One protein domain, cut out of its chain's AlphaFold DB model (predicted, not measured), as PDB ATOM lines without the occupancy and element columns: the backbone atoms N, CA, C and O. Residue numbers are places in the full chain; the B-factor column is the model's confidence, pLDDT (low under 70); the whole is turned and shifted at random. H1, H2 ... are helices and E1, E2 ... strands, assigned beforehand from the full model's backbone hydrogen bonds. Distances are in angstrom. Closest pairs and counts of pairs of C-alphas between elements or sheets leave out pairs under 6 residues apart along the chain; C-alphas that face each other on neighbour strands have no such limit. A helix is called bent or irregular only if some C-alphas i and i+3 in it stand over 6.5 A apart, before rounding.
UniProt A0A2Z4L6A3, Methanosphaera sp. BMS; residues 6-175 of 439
ATOM      1  N   TYR A   6     106.704 129.933 107.562       86.88
ATOM      2  CA  TYR A   6     105.399 129.562 108.114       86.88
ATOM      3  C   TYR A   6     105.330 129.900 109.600       86.88
ATOM      4  O   TYR A   6     104.329 130.467 110.036       86.88
ATOM      5  N   GLU A   7     106.403 129.635 110.342       89.56
ATOM      6  CA  GLU A   7     106.543 130.025 111.744       89.56
ATOM      7  C   GLU A   7     106.413 131.545 111.908       89.56
ATOM      8  O   GLU A   7     105.585 132.025 112.686       89.56
ATOM      9  N   LEU A   8     107.172 132.318 111.124       91.88
ATOM     10  CA  LEU A   8     107.108 133.775 111.191       91.88
ATOM     11  C   LEU A   8     105.722 134.303 110.790       91.88
ATOM     12  O   LEU A   8     105.187 135.202 111.437       91.88
ATOM     13  N   LYS A   9     105.098 133.718 109.760       92.88
ATOM     14  CA  LYS A   9     103.726 134.062 109.364       92.88
ATOM     15  C   LYS A   9     102.713 133.767 110.473       92.88
ATOM     16  O   LYS A   9     101.809 134.574 110.670       92.88
ATOM     17  N   ALA A  10     102.840 132.644 111.179       85.50
ATOM     18  CA  ALA A  10     101.975 132.317 112.310       85.50
ATOM     19  C   ALA A  10     102.131 133.356 113.431       85.50
ATOM     20  O   ALA A  10     101.143 133.960 113.840       85.50
ATOM     21  N   LYS A  11     103.376 133.687 113.809       86.31
ATOM     22  CA  LYS A  11     103.666 134.741 114.795       86.31
ATOM     23  C   LYS A  11     103.059 136.096 114.401       86.31
ATOM     24  O   LYS A  11     102.496 136.775 115.255       86.31
ATOM     25  N   ILE A  12     103.122 136.471 113.119       90.88
ATOM     26  CA  ILE A  12     102.516 137.708 112.582       90.88
ATOM     27  C   ILE A  12     100.991 137.733 112.732       90.88
ATOM     28  O   ILE A  12     100.416 138.798 112.967       90.88
ATOM     29  N   ASN A  13     100.325 136.584 112.617       85.75
ATOM     30  CA  ASN A  13      98.880 136.514 112.825       85.75
ATOM     31  C   ASN A  13      98.532 136.673 114.312       85.75
ATOM     32  O   ASN A  13      97.652 137.469 114.660       85.75
ATOM     33  N   ASP A  14      99.269 135.983 115.179       86.50
ATOM     34  CA  ASP A  14      98.896 135.810 116.582       86.50
ATOM     35  C   ASP A  14      99.332 136.985 117.469       86.50
ATOM     36  O   ASP A  14      98.629 137.348 118.412       86.50
ATOM     37  N   TYR A  15     100.441 137.655 117.138       76.19
ATOM     38  CA  TYR A  15     101.062 138.655 118.011       76.19
ATOM     39  C   TYR A  15     101.172 140.041 117.368       76.19
ATOM     40  O   TYR A  15     101.091 140.209 116.151       76.19
ATOM     41  N   ASN A  16     101.303 141.064 118.216       82.12
ATOM     42  CA  ASN A  16     101.618 142.439 117.799       82.12
ATOM     43  C   ASN A  16     103.093 142.778 118.020       82.12
ATOM     44  O   ASN A  16     103.609 143.661 117.355       82.12
ATOM     45  N   ASN A  17     103.772 142.092 118.937       82.25
ATOM     46  CA  ASN A  17     105.195 142.267 119.197       82.25
ATOM     47  C   ASN A  17     105.864 140.911 119.018       82.25
ATOM     48  O   ASN A  17     105.491 139.945 119.681       82.25
ATOM     49  N   ILE A  18     106.799 140.837 118.081       87.00
ATOM     50  CA  ILE A  18     107.442 139.600 117.656       87.00
ATOM     51  C   ILE A  18     108.934 139.787 117.814       87.00
ATOM     52  O   ILE A  18     109.483 140.767 117.321       87.00
ATOM     53  N   TYR A  19     109.569 138.823 118.463       82.88
ATOM     54  CA  TYR A  19     111.009 138.770 118.643       82.88
ATOM     55  C   TYR A  19     111.517 137.543 117.898       82.88
ATOM     56  O   TYR A  19     111.003 136.436 118.091       82.88
ATOM     57  N   LEU A  20     112.479 137.738 117.003       82.44
ATOM     58  CA  LEU A  20     113.185 136.618 116.403       82.44
ATOM     59  C   LEU A  20     114.174 136.069 117.437       82.44
ATOM     60  O   LEU A  20     114.900 136.823 118.081       82.44
ATOM     61  N   GLU A  21     114.165 134.750 117.599       83.50
ATOM     62  CA  GLU A  21     115.057 134.012 118.511       83.50
ATOM     63  C   GLU A  21     116.129 133.223 117.741       83.50
ATOM     64  O   GLU A  21     117.010 132.592 118.320       83.50
ATOM     65  N   HIS A  22     116.015 133.217 116.414       89.00
ATOM     66  CA  HIS A  22     116.918 132.576 115.475       89.00
ATOM     67  C   HIS A  22     116.664 133.120 114.068       89.00
ATOM     68  O   HIS A  22     115.617 133.713 113.785       89.00
ATOM     69  N   ASP A  23     117.585 132.825 113.154       95.12
ATOM     70  CA  ASP A  23     117.409 133.121 111.736       95.12
ATOM     71  C   ASP A  23     116.178 132.410 111.160       95.12
ATOM     72  O   ASP A  23     115.841 131.282 111.533       95.12
ATOM     73  N   ILE A  24     115.526 133.071 110.208       96.69
ATOM     74  CA  ILE A  24     114.377 132.568 109.462       96.69
ATOM     75  C   ILE A  24     114.816 132.312 108.026       96.69
ATOM     76  O   ILE A  24     115.271 133.225 107.340       96.69
ATOM     77  N   VAL A  25     114.668 131.080 107.540       95.44
ATOM     78  CA  VAL A  25     115.118 130.704 106.194       95.44
ATOM     79  C   VAL A  25     113.973 130.121 105.377       95.44
ATOM     80  O   VAL A  25     113.327 129.149 105.768       95.44
ATOM     81  N   TYR A  26     113.749 130.665 104.182       91.12
ATOM     82  CA  TYR A  26     112.806 130.088 103.233       91.12
ATOM     83  C   TYR A  26     113.410 128.870 102.520       91.12
ATOM     84  O   TYR A  26     114.324 128.961 101.690       91.12
ATOM     85  N   THR A  27     112.855 127.695 102.805       86.00
ATOM     86  CA  THR A  27     113.307 126.415 102.235       86.00
ATOM     87  C   THR A  27     112.433 125.914 101.082       86.00
ATOM     88  O   THR A  27     112.868 125.029 100.341       86.00
ATOM     89  N   GLY A  28     111.257 126.518 100.855       79.06
ATOM     90  CA  GLY A  28     110.311 126.131  99.801       79.06
ATOM     91  C   GLY A  28     110.883 126.227  98.380       79.06
ATOM     92  O   GLY A  28     112.011 126.677  98.164       79.06
ATOM     93  N   ARG A  29     110.127 125.783  97.365       72.94
ATOM     94  CA  ARG A  29     110.549 125.939  95.957       72.94
ATOM     95  C   ARG A  29     110.289 127.370  95.471       72.94
ATOM     96  O   ARG A  29     109.295 127.983  95.849       72.94
ATOM     97  N   GLY A  30     111.183 127.890  94.627       65.50
ATOM     98  CA  GLY A  30     110.977 129.132  93.872       65.50
ATOM     99  C   GLY A  30     110.325 128.877  92.505       65.50
ATOM    100  O   GLY A  30     110.103 127.728  92.112       65.50
ATOM    101  N   GLY A  31     110.041 129.944  91.754       63.25
ATOM    102  CA  GLY A  31     109.502 129.852  90.387       63.25
ATOM    103  C   GLY A  31     108.049 129.355  90.301       63.25
ATOM    104  O   GLY A  31     107.379 129.188  91.311       63.25
ATOM    105  N   PHE A  32     107.533 129.130  89.087       60.84
ATOM    106  CA  PHE A  32     106.105 128.854  88.818       60.84
ATOM    107  C   PHE A  32     105.503 127.691  89.636       60.84
ATOM    108  O   PHE A  32     104.405 127.815  90.169       60.84
ATOM    109  N   LEU A  33     106.235 126.586  89.799       56.19
ATOM    110  CA  LEU A  33     105.799 125.440  90.612       56.19
ATOM    111  C   LEU A  33     105.840 125.730  92.117       56.19
ATOM    112  O   LEU A  33     104.950 125.310  92.849       56.19
ATOM    113  N   GLY A  34     106.845 126.484  92.574       59.09
ATOM    114  CA  GLY A  34     106.877 127.013  93.936       59.09
ATOM    115  C   GLY A  34     105.677 127.916  94.216       59.09
ATOM    116  O   GLY A  34     105.051 127.836  95.274       59.09
ATOM    117  N   ARG A  35     105.299 128.704  93.201       59.19
ATOM    118  CA  ARG A  35     104.216 129.674  93.288       59.19
ATOM    119  C   ARG A  35     102.838 129.075  93.484       59.19
ATOM    120  O   ARG A  35     102.015 129.656  94.184       59.19
ATOM    121  N   LEU A  36     102.594 127.930  92.867       57.22
ATOM    122  CA  LEU A  36     101.307 127.254  92.941       57.22
ATOM    123  C   LEU A  36     101.126 126.482  94.258       57.22
ATOM    124  O   LEU A  36      99.996 126.273  94.684       57.22
ATOM    125  N   LEU A  37     102.224 126.058  94.894       55.44
ATOM    126  CA  LEU A  37     102.190 125.062  95.970       55.44
ATOM    127  C   LEU A  37     102.524 125.606  97.369       55.44
ATOM    128  O   LEU A  37     102.057 125.027  98.342       55.44
ATOM    129  N   TYR A  38     103.311 126.686  97.497       58.78
ATOM    130  CA  TYR A  38     103.870 127.107  98.799       58.78
ATOM    131  C   TYR A  38     103.323 128.436  99.351       58.78
ATOM    132  O   TYR A  38     103.499 128.714 100.533       58.78
ATOM    133  N   GLY A  39     102.610 129.234  98.545       64.06
ATOM    134  CA  GLY A  39     101.777 130.340  99.046       64.06
ATOM    135  C   GLY A  39     102.499 131.612  99.528       64.06
ATOM    136  O   GLY A  39     101.878 132.402 100.235       64.06
ATOM    137  N   PHE A  40     103.765 131.831  99.146       78.19
ATOM    138  CA  PHE A  40     104.571 133.014  99.515       78.19
ATOM    139  C   PHE A  40     105.038 133.838  98.303       78.19
ATOM    140  O   PHE A  40     106.140 134.380  98.283       78.19
ATOM    141  N   ASN A  41     104.225 133.925  97.253       71.75
ATOM    142  CA  ASN A  41     104.622 134.583  95.993       71.75
ATOM    143  C   ASN A  41     104.899 136.063  96.151       71.75
ATOM    144  O   ASN A  41     105.811 136.590  95.516       71.75
ATOM    145  N   ASP A  42     104.120 136.678  97.027       80.50
ATOM    146  CA  ASP A  42     104.246 138.070  97.402       80.50
ATOM    147  C   ASP A  42     105.032 138.231  98.710       80.50
ATOM    148  O   ASP A  42     105.173 139.335  99.218       80.50
ATOM    149  N   GLY A  43     105.605 137.140  99.227       90.06
ATOM    150  CA  GLY A  43     106.206 137.055 100.551       90.06
ATOM    151  C   GLY A  43     105.181 136.804 101.651       90.06
ATOM    152  O   GLY A  43     104.045 136.388 101.403       90.06
ATOM    153  N   ILE A  44     105.598 137.007 102.898       95.06
ATOM    154  CA  ILE A  44     104.693 137.006 104.045       95.06
ATOM    155  C   ILE A  44     103.910 138.326 104.013       95.06
ATOM    156  O   ILE A  44     104.492 139.407 104.092       95.06
ATOM    157  N   VAL A  45     102.586 138.241 103.877       95.44
ATOM    158  CA  VAL A  45     101.728 139.430 103.782       95.44
ATOM    159  C   VAL A  45     101.379 139.947 105.179       95.44
ATOM    160  O   VAL A  45     100.676 139.272 105.930       95.44
ATOM    161  N   ILE A  46     101.802 141.168 105.502       96.50
ATOM    162  CA  ILE A  46     101.492 141.860 106.757       96.50
ATOM    163  C   ILE A  46     100.350 142.850 106.507       96.50
ATOM    164  O   ILE A  46     100.560 143.971 106.039       96.50
ATOM    165  N   LYS A  47      99.118 142.425 106.809       95.44
ATOM    166  CA  LYS A  47      97.908 143.274 106.733       95.44
ATOM    167  C   LYS A  47      97.546 143.943 108.059       95.44
ATOM    168  O   LYS A  47      96.667 144.792 108.088       95.44
ATOM    169  N   LYS A  48      98.157 143.488 109.151       93.81
ATOM    170  CA  LYS A  48      97.845 143.910 110.514       93.81
ATOM    171  C   LYS A  48      98.490 145.261 110.803       93.81
ATOM    172  O   LYS A  48      99.657 145.460 110.473       93.81
ATOM    173  N   ASP A  49      97.732 146.145 111.436       96.25
ATOM    174  CA  ASP A  49      98.239 147.427 111.913       96.25
ATOM    175  C   ASP A  49      98.916 147.270 113.283       96.25
ATOM    176  O   ASP A  49      98.570 146.371 114.051       96.25
ATOM    177  N   ASN A  50      99.812 148.199 113.627       93.50
ATOM    178  CA  ASN A  50     100.459 148.302 114.944       93.50
ATOM    179  C   ASN A  50     101.218 147.030 115.349       93.50
ATOM    180  O   ASN A  50     101.051 146.518 116.459       93.50
ATOM    181  N   ILE A  51     102.043 146.524 114.435       94.69
ATOM    182  CA  ILE A  51     102.899 145.361 114.666       94.69
ATOM    183  C   ILE A  51     104.368 145.778 114.701       94.69
ATOM    184  O   ILE A  51     104.814 146.580 113.881       94.69
ATOM    185  N   THR A  52     105.121 145.203 115.630       91.12
ATOM    186  CA  THR A  52     106.570 145.340 115.745       91.12
ATOM    187  C   THR A  52     107.221 143.977 115.565       91.12
ATOM    188  O   THR A  52     106.877 143.029 116.273       91.12
ATOM    189  N   ILE A  53     108.173 143.885 114.640       93.69
ATOM    190  CA  ILE A  53     109.064 142.737 114.481       93.69
ATOM    191  C   ILE A  53     110.477 143.196 114.834       93.69
ATOM    192  O   ILE A  53     111.082 143.998 114.124       93.69
ATOM    193  N   GLU A  54     110.968 142.688 115.955       87.88
ATOM    194  CA  GLU A  54     112.325 142.836 116.459       87.88
ATOM    195  C   GLU A  54     113.155 141.634 116.005       87.88
ATOM    196  O   GLU A  54     112.855 140.485 116.335       87.88
ATOM    197  N   GLY A  55     114.183 141.901 115.211       85.25
ATOM    198  CA  GLY A  55     115.058 140.883 114.663       85.25
ATOM    199  C   GLY A  55     116.117 140.388 115.629       85.25
ATOM    200  O   GLY A  55     116.636 139.307 115.393       85.25
ATOM    201  N   ASN A  56     116.468 141.139 116.677       82.06
ATOM    202  CA  ASN A  56     117.603 140.824 117.553       82.06
ATOM    203  C   ASN A  56     118.890 140.515 116.757       82.06
ATOM    204  O   ASN A  56     119.667 139.636 117.113       82.06
ATOM    205  N   ASN A  57     119.102 141.222 115.642       84.00
ATOM    206  CA  ASN A  57     120.178 141.004 114.668       84.00
ATOM    207  C   ASN A  57     120.122 139.675 113.885       84.00
ATOM    208  O   ASN A  57     121.055 139.374 113.137       84.00
ATOM    209  N   HIS A  58     119.036 138.907 113.981       92.94
ATOM    210  CA  HIS A  58     118.816 137.720 113.157       92.94
ATOM    211  C   HIS A  58     118.491 138.054 111.698       92.94
ATOM    212  O   HIS A  58     118.043 139.149 111.329       92.94
ATOM    213  N   THR A  59     118.724 137.059 110.845       97.88
ATOM    214  CA  THR A  59     118.523 137.144 109.399       97.88
ATOM    215  C   THR A  59     117.201 136.509 108.982       97.88
ATOM    216  O   THR A  59     116.883 135.396 109.391       97.88
ATOM    217  N   ILE A  60     116.470 137.174 108.086       98.19
ATOM    218  CA  ILE A  60     115.396 136.570 107.293       98.19
ATOM    219  C   ILE A  60     115.928 136.362 105.869       98.19
ATOM    220  O   ILE A  60     116.072 137.314 105.101       98.19
ATOM    221  N   ASP A  61     116.253 135.113 105.529       97.50
ATOM    222  CA  ASP A  61     116.851 134.714 104.252       97.50
ATOM    223  C   ASP A  61     115.798 134.052 103.344       97.50
ATOM    224  O   ASP A  61     115.363 132.921 103.575       97.50
ATOM    225  N   ALA A  62     115.392 134.742 102.275       94.62
ATOM    226  CA  ALA A  62     114.469 134.206 101.267       94.62
ATOM    227  C   ALA A  62     115.143 133.257 100.253       94.62
ATOM    228  O   ALA A  62     114.479 132.702  99.365       94.62
ATOM    229  N   ASN A  63     116.458 133.056 100.379       93.69
ATOM    230  CA  ASN A  63     117.266 132.111  99.616       93.69
ATOM    231  C   ASN A  63     117.166 132.286  98.085       93.69
ATOM    232  O   ASN A  63     117.281 131.328  97.323       93.69
ATOM    233  N   GLY A  64     116.886 133.508  97.625       91.69
ATOM    234  CA  GLY A  64     116.767 133.876  96.214       91.69
ATOM    235  C   GLY A  64     115.479 133.400  95.543       91.69
ATOM    236  O   GLY A  64     115.412 133.368  94.315       91.69
ATOM    237  N   LYS A  65     114.466 132.969  96.308       89.44
ATOM    238  CA  LYS A  65     113.303 132.254  95.749       89.44
ATOM    239  C   LYS A  65     112.006 133.053  95.731       89.44
ATOM    240  O   LYS A  65     111.190 132.828  94.834       89.44
ATOM    241  N   VAL A  66     111.794 133.911  96.725       91.81
ATOM    242  CA  VAL A  66     110.543 134.653  96.953       91.81
ATOM    243  C   VAL A  66     110.823 136.038  97.527       91.81
ATOM    244  O   VAL A  66     111.922 136.294  98.021       91.81
ATOM    245  N   ARG A  67     109.821 136.922  97.490       93.88
ATOM    246  CA  ARG A  67     109.835 138.162  98.270       93.88
ATOM    247  C   ARG A  67     109.793 137.821  99.763       93.88
ATOM    248  O   ARG A  67     109.204 136.806 100.130       93.88
ATOM    249  N   ILE A  68     110.394 138.641 100.627       96.94
ATOM    250  CA  ILE A  68     110.321 138.413 102.080       96.94
ATOM    251  C   ILE A  68     108.973 138.899 102.618       96.94
ATOM    252  O   ILE A  68     108.208 138.100 103.156       96.94
ATOM    253  N   PHE A  69     108.654 140.179 102.417       97.88
ATOM    254  CA  PHE A  69     107.428 140.798 102.917       97.88
ATOM    255  C   PHE A  69     106.652 141.561 101.843       97.88
ATOM    256  O   PHE A  69     107.220 142.301 101.038       97.88
ATOM    257  N   GLU A  70     105.328 141.460 101.918       96.69
ATOM    258  CA  GLU A  70     104.407 142.443 101.350       96.69
ATOM    259  C   GLU A  70     103.646 143.105 102.495       96.69
ATOM    260  O   GLU A  70     103.055 142.426 103.334       96.69
ATOM    261  N   ILE A  71     103.657 144.432 102.548       97.75
ATOM    262  CA  ILE A  71     103.088 145.186 103.664       97.75
ATOM    263  C   ILE A  71     101.913 146.026 103.179       97.75
ATOM    264  O   ILE A  71     102.022 146.804 102.232       97.75
ATOM    265  N   LYS A  72     100.778 145.839 103.856       97.06
ATOM    266  CA  LYS A  72      99.532 146.599 103.670       97.06
ATOM    267  C   LYS A  72      99.052 147.247 104.973       97.06
ATOM    268  O   LYS A  72      98.229 148.151 104.929       97.06
ATOM    269  N   GLY A  73      99.558 146.786 106.119       96.62
ATOM    270  CA  GLY A  73      99.250 147.348 107.432       96.62
ATOM    271  C   GLY A  73      99.933 148.692 107.697       96.62
ATOM    272  O   GLY A  73     100.946 149.051 107.088       96.62
ATOM    273  N   LYS A  74      99.382 149.439 108.648       97.25
ATOM    274  CA  LYS A  74      99.876 150.732 109.131       97.25
ATOM    275  C   LYS A  74     100.628 150.578 110.444       97.25
ATOM    276  O   LYS A  74     100.328 149.697 111.243       97.25
ATOM    277  N   ASN A  75     101.572 151.480 110.699       93.56
ATOM    278  CA  ASN A  75     102.422 151.447 111.888       93.56
ATOM    279  C   ASN A  75     103.116 150.079 112.069       93.56
ATOM    280  O   ASN A  75     103.099 149.490 113.149       93.56
ATOM    281  N   VAL A  76     103.673 149.557 110.972       97.81
ATOM    282  CA  VAL A  76     104.458 148.321 110.952       97.81
ATOM    283  C   VAL A  76     105.913 148.687 111.216       97.81
ATOM    284  O   VAL A  76     106.544 149.348 110.393       97.81
ATOM    285  N   THR A  77     106.448 148.273 112.357       95.19
ATOM    286  CA  THR A  77     107.835 148.540 112.748       95.19
ATOM    287  C   THR A  77     108.682 147.291 112.561       95.19
ATOM    288  O   THR A  77     108.398 146.255 113.153       95.19
ATOM    289  N   LEU A  78     109.721 147.383 111.735       96.88
ATOM    290  CA  LEU A  78     110.712 146.329 111.530       96.88
ATOM    291  C   LEU A  78     112.055 146.866 112.018       96.88
ATOM    292  O   LEU A  78     112.518 147.896 111.517       96.88
ATOM    293  N   LYS A  79     112.656 146.199 113.007       89.94
ATOM    294  CA  LYS A  79     113.878 146.691 113.643       89.94
ATOM    295  C   LYS A  79     114.922 145.611 113.884       89.94
ATOM    296  O   LYS A  79     114.562 144.484 114.192       89.94
ATOM    297  N   ASN A  80     116.196 145.966 113.713       85.31
ATOM    298  CA  ASN A  80     117.361 145.088 113.897       85.31
ATOM    299  C   ASN A  80     117.281 143.759 113.113       85.31
ATOM    300  O   ASN A  80     117.630 142.700 113.632       85.31
ATOM    301  N   ILE A  81     116.796 143.795 111.867       95.38
ATOM    302  CA  ILE A  81     116.658 142.611 111.000       95.38
ATOM    303  C   ILE A  81     117.638 142.700 109.829       95.38
ATOM    304  O   ILE A  81     117.759 143.742 109.181       95.38
ATOM    305  N   THR A  82     118.271 141.574 109.491       97.31
ATOM    306  CA  THR A  82     118.949 141.419 108.197       97.31
ATOM    307  C   THR A  82     118.013 140.759 107.180       97.31
ATOM    308  O   THR A  82     117.674 139.586 107.298       97.31
ATOM    309  N   PHE A  83     117.608 141.501 106.152       98.06
ATOM    310  CA  PHE A  83     116.830 141.027 105.007       98.06
ATOM    311  C   PHE A  83     117.754 140.547 103.899       98.06
ATOM    312  O   PHE A  83     118.482 141.350 103.303       98.06
ATOM    313  N   LYS A  84     117.717 139.246 103.608       96.56
ATOM    314  CA  LYS A  84     118.707 138.626 102.732       96.56
ATOM    315  C   LYS A  84     118.093 137.799 101.609       96.56
ATOM    316  O   LYS A  84     117.143 137.044 101.814       96.56
ATOM    317  N   ASN A  85     118.702 137.900 100.426       94.69
ATOM    318  CA  ASN A  85     118.371 137.108  99.239       94.69
ATOM    319  C   ASN A  85     116.866 137.114  98.886       94.69
ATOM    320  O   ASN A  85     116.331 136.117  98.397       94.69
ATOM    321  N   GLY A  86     116.158 138.211  99.145       94.50
ATOM    322  CA  GLY A  86     114.802 138.433  98.653       94.50
ATOM    323  C   GLY A  86     114.774 138.480  97.128       94.50
ATOM    324  O   GLY A  86     115.657 139.074  96.510       94.50
ATOM    325  N   TYR A  87     113.779 137.850  96.504       91.75
ATOM    326  CA  TYR A  87     113.647 137.801  95.050       91.75
ATOM    327  C   TYR A  87     112.230 138.124  94.580       91.75
ATOM    328  O   TYR A  87     111.275 137.415  94.902       91.75
ATOM    329  N   ALA A  88     112.111 139.126  93.713       90.31
ATOM    330  CA  ALA A  88     110.858 139.503  93.072       90.31
ATOM    331  C   ALA A  88     111.004 139.583  91.541       90.31
ATOM    332  O   ALA A  88     112.012 140.043  91.004       90.31
ATOM    333  N   ASN A  89     109.970 139.140  90.815       87.75
ATOM    334  CA  ASN A  89     109.914 139.268  89.348       87.75
ATOM    335  C   ASN A  89     109.442 140.656  88.884       87.75
ATOM    336  O   ASN A  89     109.417 140.911  87.685       87.75
ATOM    337  N   ASP A  90     109.039 141.506  89.818       87.94
ATOM    338  CA  ASP A  90     108.576 142.874  89.631       87.94
ATOM    339  C   ASP A  90     109.509 143.833  90.398       87.94
ATOM    340  O   ASP A  90     110.662 143.998  89.994       87.94
ATOM    341  N   PHE A  91     109.043 144.412  91.509       90.19
ATOM    342  CA  PHE A  91     109.745 145.375  92.357       90.19
ATOM    343  C   PHE A  91     109.794 144.870  93.810       90.19
ATOM    344  O   PHE A  91     108.938 144.080  94.219       90.19
ATOM    345  N   GLY A  92     110.766 145.349  94.592       91.62
ATOM    346  CA  GLY A  92     110.858 145.077  96.028       91.62
ATOM    347  C   GLY A  92     111.183 143.615  96.318       91.62
ATOM    348  O   GLY A  92     110.309 142.852  96.727       91.62
ATOM    349  N   GLY A  93     112.433 143.211  96.078       92.31
ATOM    350  CA  GLY A  93     112.896 141.840  96.307       92.31
ATOM    351  C   GLY A  93     112.809 141.425  97.774       92.31
ATOM    352  O   GLY A  93     112.393 140.306  98.064       92.31
ATOM    353  N   ALA A  94     113.133 142.322  98.707       95.81
ATOM    354  CA  ALA A  94     112.894 142.091 100.129       95.81
ATOM    355  C   ALA A  94     111.473 142.502 100.517       95.81
ATOM    356  O   ALA A  94     110.709 141.672 101.009       95.81
ATOM    357  N   ILE A  95     111.118 143.769 100.293       97.75
ATOM    358  CA  ILE A  95     109.882 144.364 100.807       97.75
ATOM    359  C   ILE A  95     109.125 145.085  99.694       97.75
ATOM    360  O   ILE A  95     109.650 145.977  99.030       97.75
ATOM    361  N   ARG A  96     107.838 144.768  99.558       96.56
ATOM    362  CA  ARG A  96     106.884 145.563  98.782       96.56
ATOM    363  C   ARG A  96     105.884 146.214  99.728       96.56
ATOM    364  O   ARG A  96     105.116 145.519 100.382       96.56
ATOM    365  N   ASN A  97     105.887 147.540  99.793       97.31
ATOM    366  CA  ASN A  97     104.900 148.311 100.538       97.31
ATOM    367  C   ASN A  97     103.767 148.719  99.595       97.31
ATOM    368  O   ASN A  97     103.985 149.558  98.719       97.31
ATOM    369  N   GLU A  98     102.606 148.072  99.718       92.44
ATOM    370  CA  GLU A  98     101.508 148.216  98.757       92.44
ATOM    371  C   GLU A  98     100.468 149.260  99.173       92.44
ATOM    372  O   GLU A  98      99.958 149.943  98.292       92.44
ATOM    373  N   GLU A  99     100.248 149.459 100.471       92.75
ATOM    374  CA  GLU A  99      99.358 150.486 101.061       92.75
ATOM    375  C   GLU A  99      99.793 150.868 102.497       92.75
ATOM    376  O   GLU A  99      99.080 151.554 103.236       92.75
ATOM    377  N   GLY A 100     100.944 150.357 102.938       95.19
ATOM    378  CA  GLY A 100     101.326 150.339 104.338       95.19
ATOM    379  C   GLY A 100     102.103 151.567 104.802       95.19
ATOM    380  O   GLY A 100     102.596 152.394 104.027       95.19
ATOM    381  N   GLN A 101     102.248 151.646 106.123       97.62
ATOM    382  CA  GLN A 101     103.131 152.603 106.788       97.62
ATOM    383  C   GLN A 101     104.209 151.830 107.534       97.62
ATOM    384  O   GLN A 101     103.916 151.193 108.549       97.62
ATOM    385  N   ILE A 102     105.434 151.883 107.012       97.56
ATOM    386  CA  ILE A 102     106.565 151.110 107.522       97.56
ATOM    387  C   ILE A 102     107.553 152.028 108.231       97.56
ATOM    388  O   ILE A 102     107.957 153.067 107.708       97.56
ATOM    389  N   ASN A 103     107.990 151.575 109.393       94.75
ATOM    390  CA  ASN A 103     109.089 152.111 110.167       94.75
ATOM    391  C   ASN A 103     110.250 151.103 110.106       94.75
ATOM    392  O   ASN A 103     110.140 150.013 110.666       94.75
ATOM    393  N   LEU A 104     111.334 151.438 109.406       94.25
ATOM    394  CA  LEU A 104     112.547 150.621 109.310       94.25
ATOM    395  C   LEU A 104     113.641 151.213 110.193       94.25
ATOM    396  O   LEU A 104     114.041 152.359 109.984       94.25
ATOM    397  N   ILE A 105     114.123 150.424 111.148       88.38
ATOM    398  CA  ILE A 105     115.124 150.845 112.129       88.38
ATOM    399  C   ILE A 105     116.278 149.844 112.138       88.38
ATOM    400  O   ILE A 105     116.052 148.651 112.333       88.38
ATOM    401  N   ASN A 106     117.517 150.305 111.970       84.31
ATOM    402  CA  ASN A 106     118.712 149.463 112.126       84.31
ATOM    403  C   ASN A 106     118.651 148.141 111.326       84.31
ATOM    404  O   ASN A 106     119.037 147.077 111.804       84.31
ATOM    405  N   CYS A 107     118.077 148.177 110.121       92.94
ATOM    406  CA  CYS A 107     117.922 146.998 109.273       92.94
ATOM    407  C   CYS A 107     119.009 146.947 108.200       92.94
ATOM    408  O   CYS A 107     119.455 147.980 107.700       92.94
ATOM    409  N   LYS A 108     119.386 145.737 107.790       93.56
ATOM    410  CA  LYS A 108     120.349 145.515 106.703       93.56
ATOM    411  C   LYS A 108     119.673 144.819 105.537       93.56
ATOM    412  O   LYS A 108     118.958 143.845 105.738       93.56
ATOM    413  N   PHE A 109     119.928 145.280 104.322       94.69
ATOM    414  CA  PHE A 109     119.405 144.688 103.096       94.69
ATOM    415  C   PHE A 109     120.564 144.154 102.259       94.69
ATOM    416  O   PHE A 109     121.408 144.923 101.797       94.69
ATOM    417  N   ILE A 110     120.629 142.826 102.116       93.88
ATOM    418  CA  ILE A 110     121.772 142.119 101.536       93.88
ATOM    419  C   ILE A 110     121.329 141.215 100.387       93.88
ATOM    420  O   ILE A 110     120.524 140.303 100.565       93.88
ATOM    421  N   ASN A 111     121.921 141.407  99.207       92.56
ATOM    422  CA  ASN A 111     121.721 140.539  98.038       92.56
ATOM    423  C   ASN A 111     120.250 140.354  97.614       92.56
ATOM    424  O   ASN A 111     119.908 139.344  96.993       92.56
ATOM    425  N   ASN A 112     119.363 141.304  97.919       93.25
ATOM    426  CA  ASN A 112     117.998 141.241  97.408       93.25
ATOM    427  C   ASN A 112     117.973 141.664  95.937       93.25
ATOM    428  O   ASN A 112     118.798 142.450  95.471       93.25
ATOM    429  N   THR A 113     117.051 141.085  95.175       91.50
ATOM    430  CA  THR A 113     116.989 141.237  93.725       91.50
ATOM    431  C   THR A 113     115.551 141.438  93.271       91.50
ATOM    432  O   THR A 113     114.668 140.632  93.569       91.50
ATOM    433  N   ALA A 114     115.336 142.475  92.467       89.56
ATOM    434  CA  ALA A 114     114.122 142.668  91.691       89.56
ATOM    435  C   ALA A 114     114.474 142.722  90.195       89.56
ATOM    436  O   ALA A 114     115.587 143.101  89.805       89.56
ATOM    437  N   LYS A 115     113.542 142.323  89.321       86.06
ATOM    438  CA  LYS A 115     113.762 142.424  87.866       86.06
ATOM    439  C   LYS A 115     113.804 143.867  87.378       86.06
ATOM    440  O   LYS A 115     114.565 144.150  86.457       86.06
ATOM    441  N   GLU A 116     113.115 144.770  88.061       82.69
ATOM    442  CA  GLU A 116     113.135 146.216  87.818       82.69
ATOM    443  C   GLU A 116     113.964 146.957  88.892       82.69
ATOM    444  O   GLU A 116     114.718 146.316  89.627       82.69
ATOM    445  N   ASN A 117     113.900 148.293  88.960       79.88
ATOM    446  CA  ASN A 117     114.501 149.087  90.051       79.88
ATOM    447  C   ASN A 117     113.826 148.806  91.409       79.88
ATOM    448  O   ASN A 117     112.688 148.348  91.456       79.88
ATOM    449  N   GLY A 118     114.495 149.128  92.522       81.38
ATOM    450  CA  GLY A 118     113.990 148.805  93.860       81.38
ATOM    451  C   GLY A 118     114.279 147.353  94.224       81.38
ATOM    452  O   GLY A 118     113.361 146.585  94.515       81.38
ATOM    453  N   ASN A 119     115.555 146.962  94.134       86.44
ATOM    454  CA  ASN A 119     115.997 145.593  94.415       86.44
ATOM    455  C   ASN A 119     115.631 145.150  95.831       86.44
ATOM    456  O   ASN A 119     115.225 144.006  96.030       86.44
ATOM    457  N   ASP A 120     115.733 146.064  96.791       93.56
ATOM    458  CA  ASP A 120     115.410 145.802  98.183       93.56
ATOM    459  C   ASP A 120     113.946 146.144  98.449       93.56
ATOM    460  O   ASP A 120     113.166 145.271  98.834       93.56
ATOM    461  N   ILE A 121     113.558 147.396  98.191       95.50
ATOM    462  CA  ILE A 121     112.261 147.929  98.608       95.50
ATOM    463  C   ILE A 121     111.537 148.602  97.443       95.50
ATOM    464  O   ILE A 121     112.112 149.412  96.714       95.50
ATOM    465  N   SER A 122     110.237 148.340  97.319       95.50
ATOM    466  CA  SER A 122     109.332 149.142  96.490       95.50
ATOM    467  C   SER A 122     108.221 149.764  97.328       95.50
ATOM    468  O   SER A 122     107.538 149.043  98.056       95.50
ATOM    469  N   ASN A 123     108.006 151.071  97.185       96.25
ATOM    470  CA  ASN A 123     106.968 151.829  97.881       96.25
ATOM    471  C   ASN A 123     105.942 152.387  96.887       96.25
ATOM    472  O   ASN A 123     106.303 153.183  96.019       96.25
ATOM    473  N   THR A 124     104.677 151.984  96.994       95.06
ATOM    474  CA  THR A 124     103.595 152.445  96.102       95.06
ATOM    475  C   THR A 124     103.117 153.872  96.443       95.06
ATOM    476  O   THR A 124     103.458 154.390  97.507       95.06
ATOM    477  N   PRO A 125     102.336 154.541  95.566       94.69
ATOM    478  CA  PRO A 125     101.914 155.936  95.759       94.69
ATOM    479  C   PRO A 125     101.207 156.264  97.086       94.69
ATOM    480  O   PRO A 125     101.464 157.322  97.659       94.69
ATOM    481  N   GLU A 126     100.366 155.365  97.600       92.62
ATOM    482  CA  GLU A 126      99.588 155.588  98.835       92.62
ATOM    483  C   GLU A 126     100.352 155.217 100.118       92.62
ATOM    484  O   GLU A 126      99.843 155.366 101.229       92.62
ATOM    485  N   SER A 127     101.593 154.756  99.971       96.06
ATOM    486  CA  SER A 127     102.378 154.161 101.044       96.06
ATOM    487  C   SER A 127     103.418 155.123 101.636       96.06
ATOM    488  O   SER A 127     103.959 156.003 100.953       96.06
ATOM    489  N   GLU A 128     103.744 154.946 102.921       96.56
ATOM    490  CA  GLU A 128     104.793 155.706 103.621       96.56
ATOM    491  C   GLU A 128     105.869 154.777 104.180       96.56
ATOM    492  O   GLU A 128     105.569 153.754 104.794       96.56
ATOM    493  N   ILE A 129     107.132 155.162 103.998       96.69
ATOM    494  CA  ILE A 129     108.275 154.515 104.641       96.69
ATOM    495  C   ILE A 129     109.082 155.568 105.387       96.69
ATOM    496  O   ILE A 129     109.424 156.620 104.836       96.69
ATOM    497  N   LYS A 130     109.421 155.257 106.635       94.50
ATOM    498  CA  LYS A 130     110.447 155.946 107.410       94.50
ATOM    499  C   LYS A 130     111.632 155.010 107.587       94.50
ATOM    500  O   LYS A 130     111.446 153.852 107.949       94.50
ATOM    501  N   ILE A 131     112.827 155.507 107.302       91.19
ATOM    502  CA  ILE A 131     114.071 154.739 107.372       91.19
ATOM    503  C   ILE A 131     115.025 155.446 108.307       91.19
ATOM    504  O   ILE A 131     115.292 156.631 108.120       91.19
ATOM    505  N   GLU A 132     115.556 154.705 109.266       86.75
ATOM    506  CA  GLU A 132     116.530 155.184 110.231       86.75
ATOM    507  C   GLU A 132     117.638 154.134 110.403       86.75
ATOM    508  O   GLU A 132     117.363 152.951 110.614       86.75
ATOM    509  N   ASN A 133     118.897 154.563 110.255       82.31
ATOM    510  CA  ASN A 133     120.096 153.729 110.420       82.31
ATOM    511  C   ASN A 133     120.065 152.388 109.651       82.31
ATOM    512  O   ASN A 133     120.478 151.358 110.166       82.31
ATOM    513  N   CYS A 134     119.529 152.366 108.428       88.19
ATOM    514  CA  CYS A 134     119.484 151.144 107.622       88.19
ATOM    515  C   CYS A 134     120.615 151.097 106.590       88.19
ATOM    516  O   CYS A 134     120.942 152.106 105.966       88.19
ATOM    517  N   GLU A 135     121.156 149.903 106.363       88.88
ATOM    518  CA  GLU A 135     122.227 149.643 105.399       88.88
ATOM    519  C   GLU A 135     121.686 148.895 104.173       88.88
ATOM    520  O   GLU A 135     120.929 147.931 104.302       88.88
ATOM    521  N   PHE A 136     122.118 149.297 102.976       88.56
ATOM    522  CA  PHE A 136     121.721 148.676 101.709       88.56
ATOM    523  C   PHE A 136     122.968 148.269 100.925       88.56
ATOM    524  O   PHE A 136     123.752 149.128 100.520       88.56
ATOM    525  N   SER A 137     123.171 146.968 100.692       81.12
ATOM    526  CA  SER A 137     124.276 146.506  99.849       81.12
ATOM    527  C   SER A 137     123.946 146.771  98.376       81.12
ATOM    528  O   SER A 137     123.081 146.106  97.800       81.12
ATOM    529  N   GLN A 138     124.628 147.725  97.742       65.88
ATOM    530  CA  GLN A 138     124.498 147.936  96.300       65.88
ATOM    531  C   GLN A 138     125.228 146.820  95.548       65.88
ATOM    532  O   GLN A 138     126.453 146.799  95.504       65.88
ATOM    533  N   ASN A 139     124.479 145.896  94.948       56.34
ATOM    534  CA  ASN A 139     125.064 144.806  94.156       56.34
ATOM    535  C   ASN A 139     124.869 144.954  92.645       56.34
ATOM    536  O   ASN A 139     125.452 144.188  91.891       56.34
ATOM    537  N   ASN A 140     124.050 145.906  92.194       61.34
ATOM    538  CA  ASN A 140     123.689 146.088  90.787       61.34
ATOM    539  C   ASN A 140     123.540 147.591  90.495       61.34
ATOM    540  O   ASN A 140     123.269 148.345  91.427       61.34
ATOM    541  N   ASP A 141     123.612 148.016  89.227       66.25
ATOM    542  CA  ASP A 141     123.418 149.412  88.750       66.25
ATOM    543  C   ASP A 141     122.007 150.002  89.017       66.25
ATOM    544  O   ASP A 141     121.557 150.942  88.362       66.25
ATOM    545  N   LYS A 142     121.255 149.418  89.953       76.00
ATOM    546  CA  LYS A 142     119.879 149.748  90.303       76.00
ATOM    547  C   LYS A 142     119.808 150.313  91.709       76.00
ATOM    548  O   LYS A 142     120.479 149.842  92.625       76.00
ATOM    549  N   TYR A 143     118.889 151.249  91.893       86.31
ATOM    550  CA  TYR A 143     118.597 151.817  93.201       86.31
ATOM    551  C   TYR A 143     118.002 150.756  94.151       86.31
ATOM    552  O   TYR A 143     117.074 150.042  93.744       86.31
ATOM    553  N   PRO A 144     118.489 150.670  95.406       91.00
ATOM    554  CA  PRO A 144     117.913 149.840  96.469       91.00
ATOM    555  C   PRO A 144     116.407 150.034  96.653       91.00
ATOM    556  O   PRO A 144     115.655 149.065  96.776       91.00
ATOM    557  N   ILE A 145     115.957 151.292  96.613       93.25
ATOM    558  CA  ILE A 145     114.577 151.683  96.884       93.25
ATOM    559  C   ILE A 145     113.957 152.334  95.646       93.25
ATOM    560  O   ILE A 145     114.431 153.357  95.146       93.25
ATOM    561  N   LEU A 146     112.836 151.782  95.190       93.38
ATOM    562  CA  LEU A 146     111.947 152.448  94.244       93.38
ATOM    563  C   LEU A 146     110.777 153.057  95.010       93.38
ATOM    564  O   LEU A 146     109.944 152.336  95.556       93.38
ATOM    565  N   ASN A 147     110.706 154.383  95.056       94.56
ATOM    566  CA  ASN A 147     109.674 155.105  95.784       94.56
ATOM    567  C   ASN A 147     108.690 155.775  94.825       94.56
ATOM    568  O   ASN A 147     109.095 156.589  94.010       94.56
ATOM    569  N   TYR A 148     107.395 155.521  94.966       94.81
ATOM    570  CA  TYR A 148     106.334 156.321  94.347       94.81
ATOM    571  C   TYR A 148     105.453 157.039  95.376       94.81
ATOM    572  O   TYR A 148     104.733 157.962  95.003       94.81
ATOM    573  N   GLY A 149     105.534 156.652  96.652       94.62
ATOM    574  CA  GLY A 149     104.815 157.277  97.761       94.62
ATOM    575  C   GLY A 149     105.662 158.277  98.546       94.62
ATOM    576  O   GLY A 149     106.444 159.057  97.987       94.62
ATOM    577  N   LYS A 150     105.493 158.262  99.872       95.38
ATOM    578  CA  LYS A 150     106.253 159.096 100.812       95.38
ATOM    579  C   LYS A 150     107.431 158.311 101.373       95.38
ATOM    580  O   LYS A 150     107.241 157.256 101.971       95.38
ATOM    581  N   LEU A 151     108.629 158.864 101.247       94.88
ATOM    582  CA  LEU A 151     109.830 158.309 101.858       94.88
ATOM    583  C   LEU A 151     110.500 159.370 102.728       94.88
ATOM    584  O   LEU A 151     110.838 160.445 102.237       94.88
ATOM    585  N   LYS A 152     110.698 159.059 104.010       92.88
ATOM    586  CA  LYS A 152     111.496 159.858 104.943       92.88
ATOM    587  C   LYS A 152     112.743 159.079 105.325       92.88
ATOM    588  O   LYS A 152     112.638 157.966 105.835       92.88
ATOM    589  N   ILE A 153     113.907 159.664 105.079       89.62
ATOM    590  CA  ILE A 153     115.200 159.073 105.415       89.62
ATOM    591  C   ILE A 153     115.834 159.926 106.503       89.62
ATOM    592  O   ILE A 153     116.136 161.101 106.293       89.62
ATOM    593  N   TYR A 154     116.027 159.310 107.658       86.88
ATOM    594  CA  TYR A 154     116.640 159.891 108.834       86.88
ATOM    595  C   TYR A 154     118.136 159.547 108.844       86.88
ATOM    596  O   TYR A 154     118.501 158.375 108.737       86.88
ATOM    597  N   TYR A 155     119.006 160.559 108.923       79.62
ATOM    598  CA  TYR A 155     120.461 160.405 108.775       79.62
ATOM    599  C   TYR A 155     121.249 161.210 109.820       79.62
ATOM    600  O   TYR A 155     120.807 162.278 110.237       79.62
ATOM    601  N   GLU A 156     122.436 160.734 110.205       73.62
ATOM    602  CA  GLU A 156     123.346 161.441 111.127       73.62
ATOM    603  C   GLU A 156     124.231 162.450 110.370       73.62
ATOM    604  O   GLU A 156     124.170 163.663 110.598       73.62
ATOM    605  N   GLU A 157     124.993 161.969 109.383       72.00
ATOM    606  CA  GLU A 157     125.897 162.779 108.560       72.00
ATOM    607  C   GLU A 157     125.530 162.711 107.076       72.00
ATOM    608  O   GLU A 157     125.218 161.651 106.538       72.00
ATOM    609  N   LYS A 158     125.554 163.858 106.390       59.59
ATOM    610  CA  LYS A 158     125.031 164.005 105.019       59.59
ATOM    611  C   LYS A 158     125.788 163.161 103.983       59.59
ATOM    612  O   LYS A 158     125.182 162.739 103.003       59.59
ATOM    613  N   ASP A 159     127.068 162.880 104.220       57.34
ATOM    614  CA  ASP A 159     127.924 162.107 103.307       57.34
ATOM    615  C   ASP A 159     127.591 160.601 103.302       57.34
ATOM    616  O   ASP A 159     127.996 159.879 102.393       57.34
ATOM    617  N   SER A 160     126.787 160.131 104.266       54.81
ATOM    618  CA  SER A 160     126.243 158.761 104.303       54.81
ATOM    619  C   SER A 160     125.053 158.543 103.358       54.81
ATOM    620  O   SER A 160     124.640 157.408 103.120       54.81
ATOM    621  N   ILE A 161     124.506 159.618 102.778       58.44
ATOM    622  CA  ILE A 161     123.366 159.551 101.866       58.44
ATOM    623  C   ILE A 161     123.885 159.228 100.462       58.44
ATOM    624  O   ILE A 161     123.909 160.071  99.562       58.44
ATOM    625  N   GLN A 162     124.295 157.974 100.253       60.41
ATOM    626  CA  GLN A 162     124.291 157.427  98.900       60.41
ATOM    627  C   GLN A 162     122.877 157.584  98.337       60.41
ATOM    628  O   GLN A 162     121.888 157.534  99.072       60.41
ATOM    629  N   SER A 163     122.757 157.794  97.029       74.94
ATOM    630  CA  SER A 163     121.456 157.835  96.368       74.94
ATOM    631  C   SER A 163     120.842 156.430  96.400       74.94
ATOM    632  O   SER A 163     120.971 155.665  95.450       74.94
ATOM    633  N   ILE A 164     120.246 156.059  97.535       83.81
ATOM    634  CA  ILE A 164     119.664 154.736  97.792       83.81
ATOM    635  C   ILE A 164     118.243 154.617  97.238       83.81
ATOM    636  O   ILE A 164     117.706 153.517  97.148       83.81
ATOM    637  N   ALA A 165     117.627 155.739  96.857       88.50
ATOM    638  CA  ALA A 165     116.240 155.801  96.430       88.50
ATOM    639  C   ALA A 165     116.044 156.673  95.184       88.50
ATOM    640  O   ALA A 165     116.721 157.687  95.013       88.50
ATOM    641  N   ILE A 166     115.060 156.305  94.361       89.44
ATOM    642  CA  ILE A 166     114.544 157.116  93.244       89.44
ATOM    643  C   ILE A 166     113.023 157.195  93.252       89.44
ATOM    644  O   ILE A 166     112.352 156.313  93.784       89.44
ATOM    645  N   GLY A 167     112.496 158.219  92.579       87.81
ATOM    646  CA  GLY A 167     111.077 158.370  92.270       87.81
ATOM    647  C   GLY A 167     110.424 159.515  93.042       87.81
ATOM    648  O   GLY A 167     110.955 160.617  93.009       87.81
ATOM    649  N   GLY A 168     109.260 159.264  93.650       81.81
ATOM    650  CA  GLY A 168     108.346 160.210  94.301       81.81
ATOM    651  C   GLY A 168     108.945 161.056  95.431       81.81
ATOM    652  O   GLY A 168     110.140 161.323  95.484       81.81
ATOM    653  N   LYS A 169     108.116 161.539  96.362       87.00
ATOM    654  CA  LYS A 169     108.593 162.487  97.384       87.00
ATOM    655  C   LYS A 169     109.565 161.801  98.353       87.00
ATOM    656  O   LYS A 169     109.157 160.923  99.113       87.00
ATOM    657  N   ILE A 170     110.816 162.262  98.354       91.31
ATOM    658  CA  ILE A 170     111.861 161.843  99.294       91.31
ATOM    659  C   ILE A 170     112.224 163.036 100.178       91.31
ATOM    660  O   ILE A 170     112.569 164.109  99.684       91.31
ATOM    661  N   GLU A 171     112.121 162.850 101.487       91.56
ATOM    662  CA  GLU A 171     112.463 163.835 102.504       91.56
ATOM    663  C   GLU A 171     113.649 163.319 103.321       91.56
ATOM    664  O   GLU A 171     113.589 162.239 103.905       91.56
ATOM    665  N   TYR A 172     114.733 164.089 103.346       87.69
ATOM    666  CA  TYR A 172     115.925 163.772 104.127       87.69
ATOM    667  C   TYR A 172     115.905 164.591 105.414       87.69
ATOM    668  O   TYR A 172     115.862 165.821 105.370       87.69
ATOM    669  N   ILE A 173     115.952 163.907 106.552       86.75
ATOM    670  CA  ILE A 173     115.815 164.494 107.881       86.75
ATOM    671  C   ILE A 173     117.102 164.226 108.655       86.75
ATOM    672  O   ILE A 173     117.443 163.081 108.935       86.75
ATOM    673  N   LYS A 174     117.836 165.288 109.000       82.56
ATOM    674  CA  LYS A 174     119.029 165.154 109.841       82.56
ATOM    675  C   LYS A 174     118.599 164.858 111.276       82.56
ATOM    676  O   LYS A 174     117.987 165.718 111.915       82.56
ATOM    677  N   CYS A 175     118.950 163.683 111.776       76.94
ATOM    678  CA  CYS A 175     118.801 163.342 113.178       76.94
ATOM    679  C   CYS A 175     119.926 163.930 114.025       76.94
ATOM    680  O   CYS A 175     121.036 164.174 113.549       76.94
TER     681      CYS A 175
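AT A GLANCE: This is residues 6 to 175 of the 439 residues of a protein of Methanosphaera sp. BMS (UniProt A0A2Z4L6A3). The chain is wound in stacked turns, a solenoid with three walls of short parallel strands: E1, E3, E6, E9 and E12 make one wall, E2, E5, E8 and E11 another, and E4, E7 and E10 a third. Bent E13 and E14 join the first two walls at one end of the stack, while H1 caps the other end beside E1 and E2, where H2 lies farther out on a loop. The printed part has 170 residues, with the named elements in the order H1, E1, H2, then E2 to E14; under half of the residues are in them, and the class is mixed, helices and strands. E1, E2, E3, E5, E6, E8, E9 and E11 to E14 form one branched sheet, parallel in each neighbour pair; E4, E7, E10 is the order of a second, parallel sheet. The whole is compact, with a radius of gyration of the C-alphas of 14.7 A and spans of 44 by 33 by 28 A.

IN THESE COORDINATES: In the branched sheet, E1 is residues 17 to 19, E3 51 to 54, E6 76 to 79, E9 101 to 105 and E12 128 to 132; E2 is 44 to 46, E5 69 to 71, E8 95 to 97 and E11 121 to 123. E13, residues 145 to 155, is 15.9 A long, and E14, residues 165 to 174, is 16.6 A long, ending with C-alpha 174 at (119.029, 165.154, 109.841). E4 is residues 59 to 61, E7 82 to 84 and E10 108 to 110. H1, residues 6 to 14, begins with C-alpha 6 at (105.399, 129.562, 108.114); H2 is residues 31 to 37.

HOW THE PARTS SIT: E6 has E3 on one side, with N 53 and O 77 2.8 A apart, and E9 on the other, with N 103 and O 76 at 2.8 A. E8 has E5 on one side, with N 71 and O 96 at 2.8 A, and E11 on the other, with N 97 and O 122 at 2.8 A. E13 bends by 131 degrees at residue 148; E11 and E12 lie on one side of it and E14 on the other, with N 168 and O 147 at 2.7 A. E6 runs on into E7 at 98 degrees, and N 83 of E7 is 2.7 A from O 108 of E10. H1 is on the branched sheet at a height of 5.9 A, over none of its strands; the closest C-alphas of H1 and E2 are those of Lys 9 and Ile 44, 6.2 A apart. H1 and H2 are apart, and in both every O i to N i+4 pair is within hydrogen-bond range.

THE WHOLE: The two C-alphas farthest apart, those of Leu 37 and Glu 157, are 46.3 A apart. The printed part has no cut; its long links are E1 to H2 and E12 to E13. Residues 30 to 39, 138 to 141 and 158 to 162 have pLDDT under 70.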